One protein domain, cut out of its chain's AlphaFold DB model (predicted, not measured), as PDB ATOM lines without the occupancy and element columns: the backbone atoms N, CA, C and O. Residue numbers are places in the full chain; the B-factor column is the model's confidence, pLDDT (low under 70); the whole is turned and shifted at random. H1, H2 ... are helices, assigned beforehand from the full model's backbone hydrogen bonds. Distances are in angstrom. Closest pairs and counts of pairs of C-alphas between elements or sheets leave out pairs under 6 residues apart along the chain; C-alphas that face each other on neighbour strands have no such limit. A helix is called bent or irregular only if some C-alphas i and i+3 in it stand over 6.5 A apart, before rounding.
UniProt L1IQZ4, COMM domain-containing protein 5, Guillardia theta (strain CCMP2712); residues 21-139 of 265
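AT A GLANCE: This is residues 21 to 139 of the 265 residues of the protein "COMM domain-containing protein 5" of Guillardia theta (strain CCMP2712) (UniProt L1IQZ4). H3 and H7 run side by side, and H5 crosses over them; H4 packs on H3 and H6 on H7, while short H1 and H2 pack on H5. An arm, residues 22 to 27, sticks out and adds to the length. The printed part has 119 residues, all helix in class, with seven named helices, H1 to H7 in order, and no named strand. It is compact, with a radius of gyration of the C-alphas of 13.9 A and spans of 48 by 33 by 22 A.

IN THESE COORDINATES: Pass residues 21 to 37, which hold no named element, and find C-alpha 38 at (19.359, -15.931, 12.413), where H1, residues 38 to 41, begins. Next come H2, 43 to 50; H3, 52 to 66, 20.8 A long; H4, 73 to 79; H5, 81 to 96, 22.2 A; and H6, 101 to 110. H7, 115 to 133, 25.8 A, ends at C-alpha 133 (19.257, 4.808, -0.100); it is irregular, with C-alphas 127 and 130 7.4 A apart, and has a kink of 47 degrees near residue 127.

HOW THE PARTS SIT: Start at the hub, H5. The closest C-alphas to look for are Glu 39 and Gly 86, 4.5 A, where H1 touches H5; Leu 43 and Gly 86, 6.0 A, where H2 touches residues 82 to 87 alone; and Ser 62 and Thr 88, 4.9 A, where H3 touches H5 at a steep tilt of 59 degrees. H5 only just touches H7, with 3 pairs of C-alphas within 8 A, the closest Leu 91 and Leu 125, 6.9 A. H3 touches H7 at a shallow tilt of 14 degrees, the same way, closest at Leu 66 and Ile 132, 5.6 A. H3 and H4 form a hairpin, closest at His 54 and Val 79, 5.5 A, as do H6 and H7, at Leu 105 and Ser 118, 5.8 A. Helix packing is mostly crossed, the helices that touch standing mostly at steep tilts: leaving out the short H1, 1 of the 6 pairs of helices that touch is at a shallow tilt. Every O i to N i+4 pair is within hydrogen-bond range in H2 to H6, and 13 of 15 in H7; H1 is too short for one.

THE WHOLE: The C-alphas farthest apart, Glu 24 and Glu 74, are 48.9 A apart. The printed part has no cut and no long link. Look for pLDDT under 70 at residues 21 to 28 and 136 to 139.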
ATOM      1  N   THR A  21      39.155 -15.759   2.426       38.75
ATOM      2  CA  THR A  21      40.466 -15.108   2.483       38.75
ATOM      3  C   THR A  21      40.783 -14.484   1.131       38.75
ATOM      4  O   THR A  21      40.810 -15.187   0.118       38.75
ATOM      5  N   ASN A  22      41.072 -13.184   1.102       43.38
ATOM      6  CA  ASN A  22      41.621 -12.520  -0.084       43.38
ATOM      7  C   ASN A  22      43.037 -13.072  -0.395       43.38
ATOM      8  O   ASN A  22      43.694 -13.653   0.470       43.38
ATOM      9  N   LYS A  23      43.547 -12.856  -1.614       45.81
ATOM     10  CA  LYS A  23      44.914 -13.178  -2.081       45.81
ATOM     11  C   LYS A  23      46.031 -12.636  -1.174       45.81
ATOM     12  O   LYS A  23      47.163 -13.097  -1.277       45.81
ATOM     13  N   GLU A  24      45.720 -11.684  -0.296       46.44
ATOM     14  CA  GLU A  24      46.634 -11.092   0.691       46.44
ATOM     15  C   GLU A  24      46.520 -11.716   2.106       46.44
ATOM     16  O   GLU A  24      47.199 -11.272   3.025       46.44
ATOM     17  N   GLY A  25      45.701 -12.760   2.300       43.16
ATOM     18  CA  GLY A  25      45.580 -13.486   3.576       43.16
ATOM     19  C   GLY A  25      44.686 -12.821   4.631       43.16
ATOM     20  O   GLY A  25      44.648 -13.283   5.770       43.16
ATOM     21  N   PHE A  26      43.955 -11.761   4.273       47.91
ATOM     22  CA  PHE A  26      43.006 -11.095   5.166       47.91
ATOM     23  C   PHE A  26      41.651 -11.809   5.185       47.91
ATOM     24  O   PHE A  26      41.115 -12.165   4.134       47.91
ATOM     25  N   ILE A  27      41.113 -11.990   6.394       55.09
ATOM     26  CA  ILE A  27      39.739 -12.425   6.644       55.09
ATOM     27  C   ILE A  27      38.839 -11.222   6.380       55.09
ATOM     28  O   ILE A  27      38.822 -10.277   7.167       55.09
ATOM     29  N   GLU A  28      38.134 -11.227   5.256       60.81
ATOM     30  CA  GLU A  28      37.057 -10.270   5.052       60.81
ATOM     31  C   GLU A  28      35.779 -10.817   5.681       60.81
ATOM     32  O   GLU A  28      35.369 -11.945   5.401       60.81
ATOM     33  N   ASP A  29      35.135 -10.009   6.522       74.62
ATOM     34  CA  ASP A  29      33.823 -10.370   7.038       74.62
ATOM     35  C   ASP A  29      32.803 -10.369   5.882       74.62
ATOM     36  O   ASP A  29      32.858  -9.484   5.005       74.62
ATOM     37  N   PRO A  30      31.872 -11.341   5.858       81.62
ATOM     38  CA  PRO A  30      30.772 -11.353   4.901       81.62
ATOM     39  C   PRO A  30      29.910 -10.090   5.002       81.62
ATOM     40  O   PRO A  30      29.923  -9.391   6.018       81.62
ATOM     41  N   PHE A  31      29.082  -9.808   3.992       84.25
ATOM     42  CA  PHE A  31      28.267  -8.579   3.967       84.25
ATOM     43  C   PHE A  31      27.287  -8.425   5.151       84.25
ATOM     44  O   PHE A  31      26.795  -7.323   5.405       84.25
ATOM     45  N   TRP A  32      26.982  -9.502   5.878       80.56
ATOM     46  CA  TRP A  32      26.157  -9.487   7.092       80.56
ATOM     47  C   TRP A  32      26.946  -9.254   8.394       80.56
ATOM     48  O   TRP A  32      26.331  -9.119   9.451       80.56
ATOM     49  N   GLY A  33      28.277  -9.146   8.328       81.50
ATOM     50  CA  GLY A  33      29.168  -8.857   9.454       81.50
ATOM     51  C   GLY A  33      29.692 -10.101  10.183       81.50
ATOM     52  O   GLY A  33      29.595 -11.222   9.690       81.50
ATOM     53  N   ALA A  34      30.239  -9.885  11.385       72.50
ATOM     54  CA  ALA A  34      30.956 -10.897  12.171       72.50
ATOM     55  C   ALA A  34      30.116 -12.124  12.593       72.50
ATOM     56  O   ALA A  34      30.670 -13.179  12.892       72.50
ATOM     57  N   SER A  35      28.785 -12.004  12.629       77.75
ATOM     58  CA  SER A  35      27.865 -13.111  12.917       77.75
ATOM     59  C   SER A  35      26.711 -13.090  11.929       77.75
ATOM     60  O   SER A  35      26.110 -12.040  11.715       77.75
ATOM     61  N   VAL A  36      26.365 -14.255  11.374       81.19
ATOM     62  CA  VAL A  36      25.186 -14.411  10.512       81.19
ATOM     63  C   VAL A  36      23.930 -14.159  11.358       81.19
ATOM     64  O   VAL A  36      23.731 -14.862  12.354       81.19
ATOM     65  N   PRO A  37      23.075 -13.179  11.010       84.50
ATOM     66  CA  PRO A  37      21.778 -13.013  11.652       84.50
ATOM     67  C   PRO A  37      20.917 -14.273  11.469       84.50
ATOM     68  O   PRO A  37      20.936 -14.859  10.381       84.50
ATOM     69  N   PRO A  38      20.150 -14.702  12.485       82.12
ATOM     70  CA  PRO A  38      19.359 -15.931  12.413       82.12
ATOM     71  C   PRO A  38      18.345 -15.916  11.259       82.12
ATOM     72  O   PRO A  38      18.063 -16.964  10.685       82.12
ATOM     73  N   GLU A  39      17.854 -14.735  10.878       86.94
ATOM     74  CA  GLU A  39      16.925 -14.540   9.762       86.94
ATOM     75  C   GLU A  39      17.595 -14.751   8.399       86.94
ATOM     76  O   GLU A  39      16.944 -15.179   7.455       86.94
ATOM     77  N   ILE A  40      18.896 -14.459   8.283       84.38
ATOM     78  CA  ILE A  40      19.678 -14.726   7.066       84.38
ATOM     79  C   ILE A  40      20.095 -16.201   7.030       84.38
ATOM     80  O   ILE A  40      20.089 -16.816   5.968       84.38
ATOM     81  N   ALA A  41      20.412 -16.790   8.187       84.25
ATOM     82  CA  ALA A  41      20.797 -18.196   8.285       84.25
ATOM     83  C   ALA A  41      19.664 -19.155   7.881       84.25
ATOM     84  O   ALA A  41      19.936 -20.220   7.332       84.25
ATOM     85  N   SER A  42      18.400 -18.790   8.124       85.31
ATOM     86  CA  SER A  42      17.238 -19.602   7.743       85.31
ATOM     87  C   SER A  42      16.827 -19.465   6.273       85.31
ATOM     88  O   SER A  42      16.073 -20.312   5.794       85.31
ATOM     89  N   LEU A  43      17.328 -18.456   5.542       84.88
ATOM     90  CA  LEU A  43      16.953 -18.202   4.144       84.88
ATOM     91  C   LEU A  43      17.105 -19.407   3.206       84.88
ATOM     92  O   LEU A  43      16.188 -19.615   2.420       84.88
ATOM     93  N   PRO A  44      18.188 -20.208   3.248       85.38
ATOM     94  CA  PRO A  44      18.345 -21.339   2.335       85.38
ATOM     95  C   PRO A  44      17.207 -22.353   2.481       85.38
ATOM     96  O   PRO A  44      16.568 -22.693   1.493       85.38
ATOM     97  N   ASN A  45      16.877 -22.727   3.722       86.31
ATOM     98  CA  ASN A  45      15.780 -23.655   4.010       86.31
ATOM     99  C   ASN A  45      14.431 -23.061   3.574       86.31
ATOM    100  O   ASN A  45      13.632 -23.727   2.928       86.31
ATOM    101  N   LEU A  46      14.200 -21.776   3.864       83.88
ATOM    102  CA  LEU A  46      12.956 -21.099   3.495       83.88
ATOM    103  C   LEU A  46      12.780 -20.985   1.975       83.88
ATOM    104  O   LEU A  46      11.660 -21.095   1.484       83.88
ATOM    105  N   VAL A  47      13.861 -20.768   1.222       86.69
ATOM    106  CA  VAL A  47      13.837 -20.706  -0.250       86.69
ATOM    107  C   VAL A  47      13.629 -22.090  -0.861       86.69
ATOM    108  O   VAL A  47      12.944 -22.197  -1.878       86.69
ATOM    109  N   GLU A  48      14.186 -23.140  -0.259       85.12
ATOM    110  CA  GLU A  48      13.916 -24.524  -0.666       85.12
ATOM    111  C   GLU A  48      12.443 -24.899  -0.452       85.12
ATOM    112  O   GLU A  48      11.836 -25.488  -1.347       85.12
ATOM    113  N   ASP A  49      11.850 -24.492   0.673       83.94
ATOM    114  CA  ASP A  49      10.462 -24.815   1.026       83.94
ATOM    115  C   ASP A  49       9.424 -24.021   0.209       83.94
ATOM    116  O   ASP A  49       8.393 -24.562  -0.191       83.94
ATOM    117  N   SER A  50       9.675 -22.732  -0.042       81.81
ATOM    118  CA  SER A  50       8.724 -21.825  -0.719       81.81
ATOM    119  C   SER A  50       8.944 -21.710  -2.232       81.81
ATOM    120  O   SER A  50       8.021 -21.406  -2.989       81.81
ATOM    121  N   GLY A  51      10.156 -21.979  -2.712       86.44
ATOM    122  CA  GLY A  51      10.516 -21.870  -4.120       86.44
ATOM    123  C   GLY A  51      10.928 -20.461  -4.569       86.44
ATOM    124  O   GLY A  51      10.746 -19.441  -3.902       86.44
ATOM    125  N   ARG A  52      11.516 -20.408  -5.769       87.31
ATOM    126  CA  ARG A  52      12.167 -19.209  -6.328       87.31
ATOM    127  C   ARG A  52      11.208 -18.041  -6.585       87.31
ATOM    128  O   ARG A  52      11.623 -16.888  -6.477       87.31
ATOM    129  N   ASP A  53       9.957 -18.321  -6.934       87.25
ATOM    130  CA  ASP A  53       8.983 -17.281  -7.275       87.25
ATOM    131  C   ASP A  53       8.517 -16.514  -6.030       87.25
ATOM    132  O   ASP A  53       8.519 -15.282  -6.046       87.25
ATOM    133  N   HIS A  54       8.269 -17.212  -4.915       87.88
ATOM    134  CA  HIS A  54       7.980 -16.583  -3.622       87.88
ATOM    135  C   HIS A  54       9.172 -15.763  -3.115       87.88
ATOM    136  O   HIS A  54       8.990 -14.648  -2.633       87.88
ATOM    137  N   PHE A  55      10.411 -16.230  -3.314       89.75
ATOM    138  CA  PHE A  55      11.602 -15.432  -2.995       89.75
ATOM    139  C   PHE A  55      11.684 -14.132  -3.811       89.75
ATOM    140  O   PHE A  55      12.024 -13.078  -3.274       89.75
ATOM    141  N   ARG A  56      11.351 -14.171  -5.106       90.19
ATOM    142  CA  ARG A  56      11.324 -12.968  -5.956       90.19
ATOM    143  C   ARG A  56      10.219 -12.001  -5.544       90.19
ATOM    144  O   ARG A  56      10.475 -10.797  -5.503       90.19
ATOM    145  N   ALA A  57       9.035 -12.516  -5.216       89.75
ATOM    146  CA  ALA A  57       7.946 -11.721  -4.655       89.75
ATOM    147  C   ALA A  57       8.380 -11.064  -3.334       89.75
ATOM    148  O   ALA A  57       8.270  -9.846  -3.192       89.75
ATOM    149  N   SER A  58       9.019 -11.832  -2.446       91.44
ATOM    150  CA  SER A  58       9.609 -11.345  -1.197       91.44
ATOM    151  C   SER A  58      10.617 -10.230  -1.419       91.44
ATOM    152  O   SER A  58      10.545  -9.208  -0.751       91.44
ATOM    153  N   LEU A  59      11.540 -10.379  -2.373       91.12
ATOM    154  CA  LEU A  59      12.505  -9.326  -2.691       91.12
ATOM    155  C   LEU A  59      11.822  -8.057  -3.196       91.12
ATOM    156  O   LEU A  59      12.223  -6.959  -2.814       91.12
ATOM    157  N   GLY A  60      10.795  -8.192  -4.037       90.38
ATOM    158  CA  GLY A  60       9.983  -7.062  -4.486       90.38
ATOM    159  C   GLY A  60       9.325  -6.333  -3.314       90.38
ATOM    160  O   GLY A  60       9.430  -5.108  -3.216       90.38
ATOM    161  N   LEU A  61       8.732  -7.092  -2.392       91.06
ATOM    162  CA  LEU A  61       8.069  -6.572  -1.201       91.06
ATOM    163  C   LEU A  61       9.060  -5.918  -0.229       91.06
ATOM    164  O   LEU A  61       8.822  -4.818   0.262       91.06
ATOM    165  N   SER A  62      10.226  -6.527  -0.013       90.75
ATOM    166  CA  SER A  62      11.306  -5.947   0.791       90.75
ATOM    167  C   SER A  62      11.813  -4.636   0.201       90.75
ATOM    168  O   SER A  62      12.059  -3.682   0.932       90.75
ATOM    169  N   VAL A  63      11.947  -4.549  -1.126       90.44
ATOM    170  CA  VAL A  63      12.306  -3.292  -1.799       90.44
ATOM    171  C   VAL A  63      11.213  -2.238  -1.602       90.44
ATOM    172  O   VAL A  63      11.544  -1.072  -1.380       90.44
ATOM    173  N   HIS A  64       9.935  -2.625  -1.663       90.06
ATOM    174  CA  HIS A  64       8.790  -1.742  -1.410       90.06
ATOM    175  C   HIS A  64       8.844  -1.154   0.004       90.06
ATOM    176  O   HIS A  64       8.896   0.069   0.161       90.06
ATOM    177  N   HIS A  65       8.965  -2.035   0.998       89.06
ATOM    178  CA  HIS A  65       9.090  -1.693   2.408       89.06
ATOM    179  C   HIS A  65      10.262  -0.742   2.662       89.06
ATOM    180  O   HIS A  65      10.093   0.340   3.220       89.06
ATOM    181  N   LEU A  66      11.459  -1.101   2.187       86.69
ATOM    182  CA  LEU A  66      12.675  -0.312   2.396       86.69
ATOM    183  C   LEU A  66      12.665   1.031   1.655       86.69
ATOM    184  O   LEU A  66      13.353   1.962   2.067       86.69
ATOM    185  N   SER A  67      11.869   1.155   0.593       84.81
ATOM    186  CA  SER A  67      11.647   2.431  -0.099       84.81
ATOM    187  C   SER A  67      10.653   3.344   0.637       84.81
ATOM    188  O   SER A  67      10.418   4.458   0.179       84.81
ATOM    189  N   GLY A  68      10.076   2.899   1.760       81.06
ATOM    190  CA  GLY A  68       9.134   3.676   2.569       81.06
ATOM    191  C   GLY A  68       7.680   3.576   2.118       81.06
ATOM    192  O   GLY A  68       6.902   4.476   2.416       81.06
ATOM    193  N   LYS A  69       7.317   2.526   1.378       84.75
ATOM    194  CA  LYS A  69       5.924   2.256   1.024       84.75
ATOM    195  C   LYS A  69       5.347   1.181   1.944       84.75
ATOM    196  O   LYS A  69       6.064   0.246   2.310       84.75
ATOM    197  N   ASP A  70       4.069   1.316   2.280       83.12
ATOM    198  CA  ASP A  70       3.377   0.373   3.155       83.12
ATOM    199  C   ASP A  70       3.276  -1.011   2.507       83.12
ATOM    200  O   ASP A  70       3.224  -1.147   1.284       83.12
ATOM    201  N   VAL A  71       3.352  -2.044   3.337       86.00
ATOM    202  CA  VAL A  71       3.221  -3.440   2.923       86.00
ATOM    203  C   VAL A  71       1.931  -3.957   3.528       86.00
ATOM    204  O   VAL A  71       1.789  -3.929   4.751       86.00
ATOM    205  N   GLU A  72       1.013  -4.395   2.673       87.69
ATOM    206  CA  GLU A  72      -0.268  -4.946   3.097       87.69
ATOM    207  C   GLU A  72      -0.071  -6.322   3.745       87.69
ATOM    208  O   GLU A  72       0.856  -7.066   3.411       87.69
ATOM    209  N   GLU A  73      -0.943  -6.669   4.695       85.25
ATOM    210  CA  GLU A  73      -0.862  -7.947   5.412       85.25
ATOM    211  C   GLU A  73      -1.095  -9.140   4.470       85.25
ATOM    212  O   GLU A  73      -0.400 -10.146   4.586       85.25
ATOM    213  N   GLU A  74      -1.975  -8.984   3.471       86.88
ATOM    214  CA  GLU A  74      -2.267  -9.993   2.440       86.88
ATOM    215  C   GLU A  74      -1.009 -10.372   1.634       86.88
ATOM    216  O   GLU A  74      -0.673 -11.550   1.514       86.88
ATOM    217  N   ASP A  75      -0.236  -9.376   1.181       86.50
ATOM    218  CA  ASP A  75       1.024  -9.598   0.452       86.50
ATOM    219  C   ASP A  75       2.066 -10.338   1.317       86.50
ATOM    220  O   ASP A  75       2.942 -11.055   0.816       86.50
ATOM    221  N   LEU A  76       2.002 -10.140   2.636       86.25
ATOM    222  CA  LEU A  76       2.905 -10.751   3.607       86.25
ATOM    223  C   LEU A  76       2.525 -12.205   3.919       86.25
ATOM    224  O   LEU A  76       3.413 -13.025   4.178       86.25
ATOM    225  N   GLU A  77       1.230 -12.524   3.902       86.62
ATOM    226  CA  GLU A  77       0.701 -13.883   4.043       86.62
ATOM    227  C   GLU A  77       1.057 -14.749   2.831       86.62
ATOM    228  O   GLU A  77       1.530 -15.873   3.015       86.62
ATOM    229  N   ASP A  78       0.934 -14.202   1.618       84.25
ATOM    230  CA  ASP A  78       1.245 -14.901   0.363       84.25
ATOM    231  C   ASP A  78       2.721 -15.317   0.262       84.25
ATOM    232  O   ASP A  78       3.060 -16.389  -0.242       84.25
ATOM    233  N   VAL A  79       3.627 -14.466   0.745       85.44
ATOM    234  CA  VAL A  79       5.079 -14.699   0.678       85.44
ATOM    235  C   VAL A  79       5.612 -15.422   1.919       85.44
ATOM    236  O   VAL A  79       6.600 -16.159   1.850       85.44
ATOM    237  N   GLY A  80       4.980 -15.203   3.067       87.25
ATOM    238  CA  GLY A  80       5.428 -15.684   4.363       87.25
ATOM    239  C   GLY A  80       6.347 -14.692   5.084       87.25
ATOM    240  O   GLY A  80       7.415 -14.294   4.607       87.25
ATOM    241  N   GLN A  81       5.971 -14.366   6.322       89.06
ATOM    242  CA  GLN A  81       6.662 -13.390   7.173       89.06
ATOM    243  C   GLN A  81       8.155 -13.699   7.378       89.06
ATOM    244  O   GLN A  81       8.984 -12.790   7.375       89.06
ATOM    245  N   ALA A  82       8.521 -14.975   7.539       87.50
ATOM    246  CA  ALA A  82       9.910 -15.378   7.772       87.50
ATOM    247  C   ALA A  82      10.808 -15.123   6.548       87.50
ATOM    248  O   ALA A  82      11.944 -14.666   6.696       87.50
ATOM    249  N   LEU A  83      10.286 -15.366   5.339       89.25
ATOM    250  CA  LEU A  83      11.000 -15.125   4.086       89.25
ATOM    251  C   LEU A  83      11.176 -13.622   3.847       89.25
ATOM    252  O   LEU A  83      12.283 -13.165   3.541       89.25
ATOM    253  N   PHE A  84      10.120 -12.842   4.092       91.56
ATOM    254  CA  PHE A  84      10.160 -11.383   4.034       91.56
ATOM    255  C   PHE A  84      11.175 -10.780   5.013       91.56
ATOM    256  O   PHE A  84      11.964  -9.907   4.643       91.56
ATOM    257  N   GLN A  85      11.214 -11.251   6.259       90.38
ATOM    258  CA  GLN A  85      12.166 -10.757   7.258       90.38
ATOM    259  C   GLN A  85      13.614 -11.080   6.875       90.38
ATOM    260  O   GLN A  85      14.472 -10.194   6.929       90.38
ATOM    261  N   GLY A  86      13.886 -12.314   6.440       89.88
ATOM    262  CA  GLY A  86      15.220 -12.732   6.007       89.88
ATOM    263  C   GLY A  86      15.714 -11.938   4.797       89.88
ATOM    264  O   GLY A  86      16.830 -11.415   4.808       89.88
ATOM    265  N   THR A  87      14.868 -11.770   3.777       90.38
ATOM    266  CA  THR A  87      15.203 -11.019   2.552       90.38
ATOM    267  C   THR A  87      15.396  -9.528   2.823       90.38
ATOM    268  O   THR A  87      16.386  -8.947   2.373       90.38
ATOM    269  N   THR A  88      14.529  -8.918   3.634       90.12
ATOM    270  CA  THR A  88      14.657  -7.516   4.057       90.12
ATOM    271  C   THR A  88      15.941  -7.294   4.851       90.12
ATOM    272  O   THR A  88      16.684  -6.344   4.590       90.12
ATOM    273  N   ARG A  89      16.254  -8.190   5.797       89.56
ATOM    274  CA  ARG A  89      17.483  -8.116   6.595       89.56
ATOM    275  C   ARG A  89      18.725  -8.265   5.722       89.56
ATOM    276  O   ARG A  89      19.654  -7.474   5.869       89.56
ATOM    277  N   ALA A  90      18.730  -9.226   4.799       89.62
ATOM    278  CA  ALA A  90      19.827  -9.425   3.860       89.62
ATOM    279  C   ALA A  90      20.051  -8.185   2.979       89.62
ATOM    280  O   ALA A  90      21.187  -7.725   2.853       89.62
ATOM    281  N   LEU A  91      18.983  -7.589   2.435       89.38
ATOM    282  CA  LEU A  91      19.067  -6.349   1.653       89.38
ATOM    283  C   LEU A  91      19.629  -5.188   2.481       89.38
ATOM    284  O   LEU A  91      20.530  -4.486   2.023       89.38
ATOM    285  N   LEU A  92      19.165  -5.009   3.720       87.31
ATOM    286  CA  LEU A  92      19.689  -3.981   4.626       87.31
ATOM    287  C   LEU A  92      21.182  -4.166   4.917       87.31
ATOM    288  O   LEU A  92      21.943  -3.199   4.855       87.31
ATOM    289  N   CYS A  93      21.616  -5.390   5.222       86.56
ATOM    290  CA  CYS A  93      23.026  -5.709   5.449       86.56
ATOM    291  C   CYS A  93      23.873  -5.439   4.195       86.56
ATOM    292  O   CYS A  93      24.928  -4.808   4.285       86.56
ATOM    293  N   ALA A  94      23.389  -5.830   3.015       87.62
ATOM    294  CA  ALA A  94      24.079  -5.600   1.748       87.62
ATOM    295  C   ALA A  94      24.236  -4.102   1.426       87.62
ATOM    296  O   ALA A  94      25.286  -3.663   0.954       87.62
ATOM    297  N   ILE A  95      23.225  -3.281   1.728       86.00
ATOM    298  CA  ILE A  95      23.300  -1.831   1.499       86.00
ATOM    299  C   ILE A  95      24.229  -1.156   2.513       86.00
ATOM    300  O   ILE A  95      25.056  -0.326   2.126       86.00
ATOM    301  N   ARG A  96      24.134  -1.528   3.795       82.56
ATOM    302  CA  ARG A  96      24.951  -0.949   4.878       82.56
ATOM    303  C   ARG A  96      26.431  -1.289   4.750       82.56
ATOM    304  O   ARG A  96      27.262  -0.412   4.963       82.56
ATOM    305  N   SER A  97      26.753  -2.520   4.360       81.50
ATOM    306  CA  SER A  97      28.140  -2.953   4.137       81.50
ATOM    307  C   SER A  97      28.796  -2.268   2.937       81.50
ATOM    308  O   SER A  97      30.018  -2.288   2.819       81.50
ATOM    309  N   LYS A  98      28.006  -1.658   2.037       79.31
ATOM    310  CA  LYS A  98      28.468  -1.069   0.769       79.31
ATOM    311  C   LYS A  98      29.329  -2.036  -0.064       79.31
ATOM    312  O   LYS A  98      30.089  -1.572  -0.912       79.31
ATOM    313  N   ALA A  99      29.180  -3.344   0.151       81.06
ATOM    314  CA  ALA A  99      29.963  -4.373  -0.511       81.06
ATOM    315  C   ALA A  99      29.741  -4.374  -2.034       81.06
ATOM    316  O   ALA A  99      28.719  -3.892  -2.545       81.06
ATOM    317  N   GLU A 100      30.735  -4.895  -2.753       83.50
ATOM    318  CA  GLU A 100      30.663  -5.108  -4.196       83.50
ATOM    319  C   GLU A 100      29.720  -6.269  -4.524       83.50
ATOM    320  O   GLU A 100      29.579  -7.218  -3.751       83.50
ATOM    321  N   GLU A 101      29.070  -6.197  -5.685       86.56
ATOM    322  CA  GLU A 101      28.079  -7.188  -6.121       86.56
ATOM    323  C   GLU A 101      28.667  -8.606  -6.207       86.56
ATOM    324  O   GLU A 101      28.002  -9.571  -5.834       86.56
ATOM    325  N   GLU A 102      29.936  -8.728  -6.614       84.50
ATOM    326  CA  GLU A 102      30.654 -10.007  -6.681       84.50
ATOM    327  C   GLU A 102      30.871 -10.625  -5.297       84.50
ATOM    328  O   GLU A 102      30.684 -11.828  -5.113       84.50
ATOM    329  N   LYS A 103      31.212  -9.800  -4.301       84.88
ATOM    330  CA  LYS A 103      31.383 -10.256  -2.919       84.88
ATOM    331  C   LYS A 103      30.059 -10.747  -2.344       84.88
ATOM    332  O   LYS A 103      30.000 -11.842  -1.798       84.88
ATOM    333  N   ILE A 104      28.989  -9.977  -2.540       85.44
ATOM    334  CA  ILE A 104      27.642 -10.350  -2.089       85.44
ATOM    335  C   ILE A 104      27.217 -11.683  -2.714       85.44
ATOM    336  O   ILE A 104      26.662 -12.536  -2.029       85.44
ATOM    337  N   LEU A 105      27.506 -11.890  -4.000       87.38
ATOM    338  CA  LEU A 105      27.200 -13.139  -4.691       87.38
ATOM    339  C   LEU A 105      27.948 -14.335  -4.083       87.38
ATOM    340  O   LEU A 105      27.326 -15.369  -3.839       87.38
ATOM    341  N   ASN A 106      29.248 -14.195  -3.811       85.06
ATOM    342  CA  ASN A 106      30.057 -15.251  -3.193       85.06
ATOM    343  C   ASN A 106      29.593 -15.568  -1.764       85.06
ATOM    344  O   ASN A 106      29.486 -16.735  -1.393       85.06
ATOM    345  N   ASP A 107      29.261 -14.538  -0.988       86.12
ATOM    346  CA  ASP A 107      28.756 -14.678   0.377       86.12
ATOM    347  C   ASP A 107      27.395 -15.409   0.390       86.12
ATOM    348  O   ASP A 107      27.191 -16.350   1.156       86.12
ATOM    349  N   LEU A 108      26.465 -15.064  -0.509       85.88
ATOM    350  CA  LEU A 108      25.178 -15.770  -0.623       85.88
ATOM    351  C   LEU A 108      25.349 -17.240  -1.032       85.88
ATOM    352  O   LEU A 108      24.646 -18.110  -0.519       85.88
ATOM    353  N   GLN A 109      26.306 -17.542  -1.910       86.50
ATOM    354  CA  GLN A 109      26.628 -18.926  -2.266       86.50
ATOM    355  C   GLN A 109      27.253 -19.694  -1.096       86.50
ATOM    356  O   GLN A 109      26.964 -20.877  -0.921       86.50
ATOM    357  N   ALA A 110      28.048 -19.031  -0.250       83.94
ATOM    358  CA  ALA A 110      28.577 -19.626   0.977       83.94
ATOM    359  C   ALA A 110      27.462 -19.993   1.978       83.94
ATOM    360  O   ALA A 110      27.596 -20.968   2.716       83.94
ATOM    361  N   LEU A 111      26.322 -19.291   1.943       82.00
ATOM    362  CA  LEU A 111      25.100 -19.657   2.674       82.00
ATOM    363  C   LEU A 111      24.338 -20.842   2.054       82.00
ATOM    364  O   LEU A 111      23.266 -21.175   2.538       82.00
ATOM    365  N   SER A 112      24.869 -21.511   1.026       83.38
ATOM    366  CA  SER A 112      24.190 -22.597   0.293       83.38
ATOM    367  C   SER A 112      22.945 -22.161  -0.489       83.38
ATOM    368  O   SER A 112      22.106 -22.990  -0.832       83.38
ATOM    369  N   LEU A 113      22.824 -20.875  -0.839       83.38
ATOM    370  CA  LEU A 113      21.804 -20.439  -1.792       83.38
ATOM    371  C   LEU A 113      22.200 -20.836  -3.216       83.38
ATOM    372  O   LEU A 113      23.351 -20.691  -3.635       83.38
ATOM    373  N   SER A 114      21.213 -21.276  -3.998       86.75
ATOM    374  CA  SER A 114      21.405 -21.566  -5.420       86.75
ATOM    375  C   SER A 114      21.985 -20.342  -6.160       86.75
ATOM    376  O   SER A 114      21.580 -19.200  -5.891       86.75
ATOM    377  N   PRO A 115      22.916 -20.536  -7.117       82.44
ATOM    378  CA  PRO A 115      23.546 -19.434  -7.847       82.44
ATOM    379  C   PRO A 115      22.535 -18.580  -8.621       82.44
ATOM    380  O   PRO A 115      22.768 -17.391  -8.832       82.44
ATOM    381  N   ASP A 116      21.400 -19.154  -9.011       87.19
ATOM    382  CA  ASP A 116      20.336 -18.440  -9.716       87.19
ATOM    383  C   ASP A 116      19.555 -17.492  -8.798       87.19
ATOM    384  O   ASP A 116      19.244 -16.367  -9.189       87.19
ATOM    385  N   VAL A 117      19.296 -17.920  -7.560       87.69
ATOM    386  CA  VAL A 117      18.639 -17.114  -6.517       87.69
ATOM    387  C   VAL A 117      19.556 -15.970  -6.083       87.69
ATOM    388  O   VAL A 117      19.125 -14.826  -5.951       87.69
ATOM    389  N   SER A 118      20.853 -16.259  -5.948       87.69
ATOM    390  CA  SER A 118      21.871 -15.261  -5.605       87.69
ATOM    391  C   SER A 118      21.988 -14.167  -6.676       87.69
ATOM    392  O   SER A 118      22.094 -12.985  -6.350       87.69
ATOM    393  N   LYS A 119      21.904 -14.527  -7.965       89.88
ATOM    394  CA  LYS A 119      21.876 -13.551  -9.072       89.88
ATOM    395  C   LYS A 119      20.622 -12.683  -9.053       89.88
ATOM    396  O   LYS A 119      20.729 -11.475  -9.254       89.88
ATOM    397  N   ASP A 120      19.455 -13.278  -8.798       89.75
ATOM    398  CA  ASP A 120      18.200 -12.528  -8.680       89.75
ATOM    399  C   ASP A 120      18.280 -11.502  -7.534       89.75
ATOM    400  O   ASP A 120      17.858 -10.358  -7.703       89.75
ATOM    401  N   PHE A 121      18.890 -11.877  -6.402       90.62
ATOM    402  CA  PHE A 121      19.131 -10.972  -5.275       90.62
ATOM    403  C   PHE A 121      20.012  -9.783  -5.670       90.62
ATOM    404  O   PHE A 121      19.638  -8.632  -5.445       90.62
ATOM    405  N   VAL A 122      21.168 -10.043  -6.286       91.38
ATOM    406  CA  VAL A 122      22.105  -8.988  -6.707       91.38
ATOM    407  C   VAL A 122      21.460  -8.061  -7.740       91.38
ATOM    408  O   VAL A 122      21.604  -6.841  -7.654       91.38
ATOM    409  N   GLN A 123      20.682  -8.608  -8.676       90.75
ATOM    410  CA  GLN A 123      19.957  -7.815  -9.667       90.75
ATOM    411  C   GLN A 123      18.848  -6.957  -9.040       90.75
ATOM    412  O   GLN A 123      18.647  -5.811  -9.452       90.75
ATOM    413  N   ALA A 124      18.114  -7.486  -8.060       88.94
ATOM    414  CA  ALA A 124      17.122  -6.718  -7.315       88.94
ATOM    415  C   ALA A 124      17.794  -5.591  -6.518       88.94
ATOM    416  O   ALA A 124      17.350  -4.441  -6.581       88.94
ATOM    417  N   LEU A 125      18.907  -5.895  -5.845       88.69
ATOM    418  CA  LEU A 125      19.699  -4.934  -5.086       88.69
ATOM    419  C   LEU A 125      20.219  -3.804  -5.977       88.69
ATOM    420  O   LEU A 125      20.013  -2.644  -5.638       88.69
ATOM    421  N   SER A 126      20.850  -4.104  -7.113       88.00
ATOM    422  CA  SER A 126      21.433  -3.081  -7.994       88.00
ATOM    423  C   SER A 126      20.377  -2.120  -8.546       88.00
ATOM    424  O   SER A 126      20.580  -0.905  -8.558       88.00
ATOM    425  N   ARG A 127      19.197  -2.642  -8.905       87.94
ATOM    426  CA  ARG A 127      18.044  -1.846  -9.360       87.94
ATOM    427  C   ARG A 127      17.428  -0.998  -8.250       87.94
ATOM    428  O   ARG A 127      16.955   0.107  -8.517       87.94
ATOM    429  N   ALA A 128      17.391  -1.517  -7.027       85.50
ATOM    430  CA  ALA A 128      16.733  -0.874  -5.896       85.50
ATOM    431  C   ALA A 128      17.662   0.026  -5.069       85.50
ATOM    432  O   ALA A 128      17.169   0.848  -4.303       85.50
ATOM    433  N   ARG A 129      18.986  -0.090  -5.226       85.38
ATOM    434  CA  ARG A 129      19.994   0.544  -4.360       85.38
ATOM    435  C   ARG A 129      19.773   2.040  -4.188       85.38
ATOM    436  O   ARG A 129      19.762   2.526  -3.065       85.38
ATOM    437  N   THR A 130      19.573   2.763  -5.286       83.31
ATOM    438  CA  THR A 130      19.350   4.216  -5.257       83.31
ATOM    439  C   THR A 130      18.031   4.585  -4.588       83.31
ATOM    440  O   THR A 130      17.989   5.542  -3.828       83.31
ATOM    441  N   ARG A 131      16.969   3.805  -4.820       83.56
ATOM    442  CA  ARG A 131      15.644   4.030  -4.222       83.56
ATOM    443  C   ARG A 131      15.664   3.802  -2.720       83.56
ATOM    444  O   ARG A 131      15.161   4.634  -1.977       83.56
ATOM    445  N   ILE A 132      16.278   2.701  -2.291       83.50
ATOM    446  CA  ILE A 132      16.357   2.346  -0.879       83.50
ATOM    447  C   ILE A 132      17.228   3.362  -0.135       83.50
ATOM    448  O   ILE A 132      16.806   3.815   0.918       83.50
ATOM    449  N   LEU A 133      18.376   3.781  -0.693       80.62
ATOM    450  CA  LEU A 133      19.257   4.808  -0.100       80.62
ATOM    451  C   LEU A 133      18.561   6.149   0.158       80.62
ATOM    452  O   LEU A 133      18.935   6.843   1.098       80.62
ATOM    453  N   SER A 134      17.566   6.498  -0.652       75.56
ATOM    454  CA  SER A 134      16.736   7.688  -0.446       75.56
ATOM    455  C   SER A 134      15.538   7.445   0.482       75.56
ATOM    456  O   SER A 134      14.804   8.383   0.782       75.56
ATOM    457  N   GLY A 135      15.291   6.198   0.884       71.50
ATOM    458  CA  GLY A 135      14.139   5.795   1.679       71.50
ATOM    459  C   GLY A 135      14.317   6.083   3.177       71.50
ATOM    460  O   GLY A 135      15.423   5.951   3.710       71.50
ATOM    461  N   PRO A 136      13.227   6.403   3.898       65.88
ATOM    462  CA  PRO A 136      13.277   6.743   5.322       65.88
ATOM    463  C   PRO A 136      13.712   5.564   6.205       65.88
ATOM    464  O   PRO A 136      14.262   5.773   7.278       65.88
ATOM    465  N   GLN A 137      13.529   4.321   5.750       66.62
ATOM    466  CA  GLN A 137      13.826   3.112   6.532       66.62
ATOM    467  C   GLN A 137      15.328   2.841   6.724       66.62
ATOM    468  O   GLN A 137      15.723   2.061   7.593       66.62
ATOM    469  N   LEU A 138      16.191   3.468   5.917       65.62
ATOM    470  CA  LEU A 138      17.639   3.422   6.138       65.62
ATOM    471  C   LEU A 138      18.116   4.448   7.165       65.62
ATOM    472  O   LEU A 138      19.165   4.232   7.781       65.62
ATOM    473  N   SER A 139      17.339   5.509   7.376       61.72
ATOM    474  CA  SER A 139      17.537   6.482   8.442       61.72
ATOM    475  C   SER A 139      17.057   5.858   9.750       61.72
ATOM    476  O   SER A 139      15.930   6.058  10.192       61.72
TER     477      SER A 139